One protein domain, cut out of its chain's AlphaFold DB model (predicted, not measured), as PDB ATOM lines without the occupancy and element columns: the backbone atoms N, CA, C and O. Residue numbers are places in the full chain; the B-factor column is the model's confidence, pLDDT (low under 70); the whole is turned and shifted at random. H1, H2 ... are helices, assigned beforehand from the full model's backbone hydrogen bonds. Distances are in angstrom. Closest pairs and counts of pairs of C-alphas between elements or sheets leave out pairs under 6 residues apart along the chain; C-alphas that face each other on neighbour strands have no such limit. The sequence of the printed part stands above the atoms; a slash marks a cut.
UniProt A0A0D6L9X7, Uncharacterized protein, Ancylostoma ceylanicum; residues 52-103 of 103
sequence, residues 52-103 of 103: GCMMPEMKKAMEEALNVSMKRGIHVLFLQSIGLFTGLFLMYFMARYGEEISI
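What this domain is: This is residues 52 to 103 of the 103 residues of an uncharacterized protein of Ancylostoma ceylanicum (UniProt A0A0D6L9X7). A long helix, H2, folds back from a shorter one, H1, in a lopsided helical hairpin: the two meet near their shared turn and open into a narrow V, and the far part of H2 sticks out alone, followed by a short tail. The 52 printed residues hold two named helices, H1 then H2, and no named strand; the class is all helix. The whole is extended, with a radius of gyration of the C-alphas of 15.7 A and spans of 51 by 23 by 12 A.

How they stand to each other: H2, residues 70 to 97, touches H1, residues 52 to 68, with its residues 72 to 80 alone. The closest C-alphas of the two are those of Leu 66 and Gly 73, 4.2 A apart. They run opposite ways at a shallow tilt of 29 degrees, a helical hairpin. Every O i to N i+4 pair is within hydrogen-bond range in H2, and 12 of 13 in H1.

Where its parts are: H2 is 40.5 A long, from C-alpha 70 at (141.987, 109.234, 148.121) to C-alpha 97 at (125.512, 122.661, 182.541). H1 is 25.5 A long and begins at C-alpha 52, (140.474, 99.425, 172.189).

The domain as a whole: The C-alphas farthest apart, of Asn 67 and Ile 103, are 51.0 A apart. The H1 to H2 link is tight, and the printed part has no cut. Residues 52 to 57 and 81 to 103 stand free. Residues 99 to 103 have pLDDT under 70.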
ATOM      1  N   GLY A  52     140.284 100.829 172.553       93.81
ATOM      2  CA  GLY A  52     140.474  99.425 172.189       93.81
ATOM      3  C   GLY A  52     139.499  98.904 171.138       93.81
ATOM      4  O   GLY A  52     139.868  98.026 170.362       93.81
ATOM      5  N   CYS A  53     138.277  99.440 171.077       91.50
ATOM      6  CA  CYS A  53     137.261  98.989 170.121       91.50
ATOM      7  C   CYS A  53     136.979 100.044 169.048       91.50
ATOM      8  O   CYS A  53     137.115  99.758 167.859       91.50
ATOM      9  N   MET A  54     136.643 101.272 169.449       91.56
ATOM     10  CA  MET A  54     136.176 102.291 168.502       91.56
ATOM     11  C   MET A  54     137.306 102.840 167.625       91.56
ATOM     12  O   MET A  54     137.156 102.918 166.409       91.56
ATOM     13  N   MET A  55     138.465 103.173 168.201       90.19
ATOM     14  CA  MET A  55     139.609 103.688 167.437       90.19
ATOM     15  C   MET A  55     140.098 102.734 166.322       90.19
ATOM     16  O   MET A  55     140.280 103.196 165.190       90.19
ATOM     17  N   PRO A  56     140.284 101.415 166.553       90.75
ATOM     18  CA  PRO A  56     140.651 100.504 165.470       90.75
ATOM     19  C   PRO A  56     139.534 100.316 164.437       90.75
ATOM     20  O   PRO A  56     139.837 100.149 163.257       90.75
ATOM     21  N   GLU A  57     138.263 100.369 164.834       90.19
ATOM     22  CA  GLU A  57     137.134 100.315 163.899       90.19
ATOM     23  C   GLU A  57     137.082 101.562 162.998       90.19
ATOM     24  O   GLU A  57     136.955 101.444 161.778       90.19
ATOM     25  N   MET A  58     137.323 102.752 163.562       88.44
ATOM     26  CA  MET A  58     137.461 104.005 162.810       88.44
ATOM     27  C   MET A  58     138.628 103.962 161.819       88.44
ATOM     28  O   MET A  58     138.484 104.431 160.685       88.44
ATOM     29  N   LYS A  59     139.765 103.373 162.220       88.69
ATOM     30  CA  LYS A  59     140.921 103.167 161.338       88.69
ATOM     31  C   LYS A  59     140.574 102.238 160.173       88.69
ATOM     32  O   LYS A  59     140.881 102.576 159.033       88.69
ATOM     33  N   LYS A  60     139.911 101.105 160.435       91.00
ATOM     34  CA  LYS A  60     139.469 100.171 159.381       91.00
ATOM     35  C   LYS A  60     138.528 100.853 158.387       91.00
ATOM     36  O   LYS A  60     138.760 100.776 157.187       91.00
ATOM     37  N   ALA A  61     137.538 101.597 158.882       88.38
ATOM     38  CA  ALA A  61     136.605 102.341 158.036       88.38
ATOM     39  C   ALA A  61     137.311 103.390 157.153       88.38
ATOM     40  O   ALA A  61     136.946 103.588 155.992       88.38
ATOM     41  N   MET A  62     138.346 104.055 157.678       88.69
ATOM     42  CA  MET A  62     139.178 104.975 156.899       88.69
ATOM     43  C   MET A  62     140.000 104.245 155.828       88.69
ATOM     44  O   MET A  62     140.063 104.715 154.693       88.69
ATOM     45  N   GLU A  63     140.629 103.122 156.169       88.38
ATOM     46  CA  GLU A  63     141.458 102.334 155.250       88.38
ATOM     47  C   GLU A  63     140.628 101.756 154.092       88.38
ATOM     48  O   GLU A  63     141.029 101.839 152.929       88.38
ATOM     49  N   GLU A  64     139.417 101.270 154.375       89.81
ATOM     50  CA  GLU A  64     138.447 100.853 153.357       89.81
ATOM     51  C   GLU A  64     138.047 102.018 152.435       89.81
ATOM     52  O   GLU A  64     138.011 101.867 151.212       89.81
ATOM     53  N   ALA A  65     137.805 103.211 152.989       86.06
ATOM     54  CA  ALA A  65     137.472 104.394 152.197       86.06
ATOM     55  C   ALA A  65     138.644 104.875 151.318       86.06
ATOM     56  O   ALA A  65     138.418 105.325 150.189       86.06
ATOM     57  N   LEU A  66     139.877 104.765 151.822       87.62
ATOM     58  CA  LEU A  66     141.104 105.153 151.126       87.62
ATOM     59  C   LEU A  66     141.408 104.225 149.944       87.62
ATOM     60  O   LEU A  66     141.748 104.717 148.868       87.62
ATOM     61  N   ASN A  67     141.221 102.913 150.129       84.88
ATOM     62  CA  ASN A  67     141.403 101.903 149.081       84.88
ATOM     63  C   ASN A  67     140.471 102.121 147.878       84.88
ATOM     64  O   ASN A  67     140.827 101.780 146.754       84.88
ATOM     65  N   VAL A  68     139.292 102.720 148.088       85.69
ATOM     66  CA  VAL A  68     138.367 103.059 146.995       85.69
ATOM     67  C   VAL A  68     138.775 104.359 146.300       85.69
ATOM     68  O   VAL A  68     138.799 104.423 145.074       85.69
ATOM     69  N   SER A  69     139.067 105.424 147.056       85.69
ATOM     70  CA  SER A  69     139.679 106.636 146.497       85.69
ATOM     71  C   SER A  69     140.256 107.552 147.577       85.69
ATOM     72  O   SER A  69     139.657 107.746 148.636       85.69
ATOM     73  N   MET A  70     141.344 108.250 147.241       82.50
ATOM     74  CA  MET A  70     141.987 109.234 148.121       82.50
ATOM     75  C   MET A  70     141.021 110.333 148.608       82.50
ATOM     76  O   MET A  70     141.014 110.687 149.785       82.50
ATOM     77  N   LYS A  71     140.136 110.835 147.731       84.50
ATOM     78  CA  LYS A  71     139.137 111.860 148.096       84.50
ATOM     79  C   LYS A  71     138.131 111.356 149.135       84.50
ATOM     80  O   LYS A  71     137.731 112.118 150.011       84.50
ATOM     81  N   ARG A  72     137.721 110.085 149.049       82.50
ATOM     82  CA  ARG A  72     136.757 109.486 149.982       82.50
ATOM     83  C   ARG A  72     137.396 109.228 151.349       82.50
ATOM     84  O   ARG A  72     136.751 109.511 152.353       82.50
ATOM     85  N   GLY A  73     138.664 108.812 151.388       88.00
ATOM     86  CA  GLY A  73     139.441 108.720 152.630       88.00
ATOM     87  C   GLY A  73     139.547 110.063 153.364       88.00
ATOM     88  O   GLY A  73     139.233 110.141 154.550       88.00
ATOM     89  N   ILE A  74     139.882 111.144 152.646       88.25
ATOM     90  CA  ILE A  74     139.931 112.506 153.216       88.25
ATOM     91  C   ILE A  74     138.549 112.952 153.722       88.25
ATOM     92  O   ILE A  74     138.447 113.539 154.797       88.25
ATOM     93  N   HIS A  75     137.476 112.649 152.986       90.06
ATOM     94  CA  HIS A  75     136.116 112.982 153.414       90.06
ATOM     95  C   HIS A  75     135.720 112.254 154.709       90.06
ATOM     96  O   HIS A  75     135.162 112.874 155.611       90.06
ATOM     97  N   VAL A  76     136.033 110.958 154.828       91.31
ATOM     98  CA  VAL A  76     135.777 110.170 156.048       91.31
ATOM     99  C   VAL A  76     136.604 110.685 157.224       91.31
ATOM    100  O   VAL A  76     136.058 110.824 158.315       91.31
ATOM    101  N   LEU A  77     137.876 111.035 157.005       90.12
ATOM    102  CA  LEU A  77     138.721 111.654 158.030       90.12
ATOM    103  C   LEU A  77     138.085 112.938 158.568       90.12
ATOM    104  O   LEU A  77     137.946 113.103 159.775       90.12
ATOM    105  N   PHE A  78     137.667 113.825 157.666       93.38
ATOM    106  CA  PHE A  78     137.063 115.098 158.041       93.38
ATOM    107  C   PHE A  78     135.764 114.903 158.836       93.38
ATOM    108  O   PHE A  78     135.568 115.538 159.871       93.38
ATOM    109  N   LEU A  79     134.915 113.964 158.406       93.12
ATOM    110  CA  LEU A  79     133.690 113.587 159.117       93.12
ATOM    111  C   LEU A  79     133.974 113.024 160.513       93.12
ATOM    112  O   LEU A  79     133.297 113.402 161.466       93.12
ATOM    113  N   GLN A  80     134.980 112.157 160.652       93.06
ATOM    114  CA  GLN A  80     135.390 111.609 161.947       93.06
ATOM    115  C   GLN A  80     135.936 112.698 162.877       93.06
ATOM    116  O   GLN A  80     135.574 112.726 164.050       93.06
ATOM    117  N   SER A  81     136.759 113.621 162.367       92.69
ATOM    118  CA  SER A  81     137.266 114.750 163.153       92.69
ATOM    119  C   SER A  81     136.134 115.654 163.633       92.69
ATOM    120  O   SER A  81     136.089 115.978 164.816       92.69
ATOM    121  N   ILE A  82     135.184 116.009 162.759       96.19
ATOM    122  CA  ILE A  82     133.998 116.781 163.158       96.19
ATOM    123  C   ILE A  82     133.201 116.021 164.214       96.19
ATOM    124  O   ILE A  82     132.890 116.595 165.251       96.19
ATOM    125  N   GLY A  83     132.920 114.734 163.996       94.00
ATOM    126  CA  GLY A  83     132.189 113.907 164.955       94.00
ATOM    127  C   GLY A  83     132.861 113.860 166.331       94.00
ATOM    128  O   GLY A  83     132.179 113.996 167.344       94.00
ATOM    129  N   LEU A  84     134.193 113.748 166.374       93.31
ATOM    130  CA  LEU A  84     134.971 113.782 167.615       93.31
ATOM    131  C   LEU A  84     134.849 115.141 168.320       93.31
ATOM    132  O   LEU A  84     134.568 115.182 169.515       93.31
ATOM    133  N   PHE A  85     135.021 116.248 167.591       95.44
ATOM    134  CA  PHE A  85     134.894 117.595 168.157       95.44
ATOM    135  C   PHE A  85     133.470 117.888 168.634       95.44
ATOM    136  O   PHE A  85     133.293 118.431 169.722       95.44
ATOM    137  N   THR A  86     132.452 117.499 167.864       95.81
ATOM    138  CA  THR A  86     131.046 117.636 168.255       95.81
ATOM    139  C   THR A  86     130.740 116.794 169.491       95.81
ATOM    140  O   THR A  86     130.122 117.300 170.423       95.81
ATOM    141  N   GLY A  87     131.207 115.543 169.547       93.38
ATOM    142  CA  GLY A  87     131.045 114.679 170.717       93.38
ATOM    143  C   GLY A  87     131.724 115.247 171.964       93.38
ATOM    144  O   GLY A  87     131.104 115.306 173.024       93.38
ATOM    145  N   LEU A  88     132.957 115.744 171.827       93.50
ATOM    146  CA  LEU A  88     133.687 116.413 172.906       93.50
ATOM    147  C   LEU A  88     132.941 117.655 173.398       93.50
ATOM    148  O   LEU A  88     132.782 117.840 174.601       93.50
ATOM    149  N   PHE A  89     132.460 118.490 172.476       94.75
ATOM    150  CA  PHE A  89     131.714 119.699 172.806       94.75
ATOM    151  C   PHE A  89     130.407 119.380 173.538       94.75
ATOM    152  O   PHE A  89     130.109 120.017 174.544       94.75
ATOM    153  N   LEU A  90     129.661 118.366 173.087       93.00
ATOM    154  CA  LEU A  90     128.437 117.910 173.747       93.00
ATOM    155  C   LEU A  90     128.716 117.369 175.153       93.00
ATOM    156  O   LEU A  90     128.044 117.778 176.097       93.00
ATOM    157  N   MET A  91     129.724 116.505 175.319       91.31
ATOM    158  CA  MET A  91     130.102 115.995 176.642       91.31
ATOM    159  C   MET A  91     130.574 117.116 177.572       91.31
ATOM    160  O   MET A  91     130.210 117.126 178.745       91.31
ATOM    161  N   TYR A  92     131.329 118.085 177.052       91.12
ATOM    162  CA  TYR A  92     131.741 119.267 177.806       91.12
ATOM    163  C   TYR A  92     130.540 120.115 178.243       91.12
ATOM    164  O   TYR A  92     130.458 120.515 179.403       91.12
ATOM    165  N   PHE A  93     129.577 120.344 177.345       91.81
ATOM    166  CA  PHE A  93     128.340 121.052 177.671       91.81
ATOM    167  C   PHE A  93     127.543 120.327 178.757       91.81
ATOM    168  O   PHE A  93     127.133 120.958 179.728       91.81
ATOM    169  N   MET A  94     127.376 119.007 178.640       88.25
ATOM    170  CA  MET A  94     126.706 118.200 179.664       88.25
ATOM    171  C   MET A  94     127.433 118.267 181.009       88.25
ATOM    172  O   MET A  94     126.785 118.419 182.037       88.25
ATOM    173  N   ALA A  95     128.764 118.205 181.016       88.06
ATOM    174  CA  ALA A  95     129.546 118.306 182.246       88.06
ATOM    175  C   ALA A  95     129.439 119.695 182.898       88.06
ATOM    176  O   ALA A  95     129.422 119.795 184.120       88.06
ATOM    177  N   ARG A  96     129.364 120.772 182.102       87.44
ATOM    178  CA  ARG A  96     129.327 122.146 182.623       87.44
ATOM    179  C   ARG A  96     127.935 122.612 183.049       87.44
ATOM    180  O   ARG A  96     127.840 123.370 184.012       87.44
ATOM    181  N   TYR A  97     126.895 122.218 182.319       87.06
ATOM    182  CA  TYR A  97     125.512 122.661 182.541       87.06
ATOM    183  C   TYR A  97     124.621 121.579 183.157       87.06
ATOM    184  O   TYR A  97     123.462 121.846 183.450       87.06
ATOM    185  N   GLY A  98     125.142 120.370 183.380       77.50
ATOM    186  CA  GLY A  98     124.372 119.258 183.940       77.50
ATOM    187  C   GLY A  98     123.742 119.563 185.301       77.50
ATOM    188  O   GLY A  98     122.640 119.096 185.565       77.50
ATOM    189  N   GLU A  99     124.384 120.390 186.133       66.56
ATOM    190  CA  GLU A  99     123.842 120.779 187.446       66.56
ATOM    191  C   GLU A  99     122.759 121.873 187.362       66.56
ATOM    192  O   GLU A  99     121.852 121.901 188.192       66.56
ATOM    193  N   GLU A 100     122.786 122.721 186.327       65.06
ATOM    194  CA  GLU A 100     121.767 123.762 186.087       65.06
ATOM    195  C   GLU A 100     120.469 123.197 185.474       65.06
ATOM    196  O   GLU A 100     119.456 123.888 185.424       65.06
ATOM    197  N   ILE A 101     120.481 121.930 185.033       60.25
ATOM    198  CA  ILE A 101     119.323 121.199 184.481       60.25
ATOM    199  C   ILE A 101     118.591 120.394 185.583       60.25
ATOM    200  O   ILE A 101     117.719 119.572 185.299       60.25
ATOM    201  N   SER A 102     118.909 120.623 186.861       43.84
ATOM    202  CA  SER A 102     118.110 120.088 187.967       43.84
ATOM    203  C   SER A 102     116.797 120.879 188.104       43.84
ATOM    204  O   SER A 102     116.790 122.028 188.538       43.84
ATOM    205  N   ILE A 103     115.690 120.269 187.661       44.47
ATOM    206  CA  ILE A 103     114.312 120.691 187.976       44.47
ATOM    207  C   ILE A 103     113.926 120.088 189.324       44.47
ATOM    208  O   ILE A 103     114.210 118.880 189.507       44.47
TER     209      ILE A 103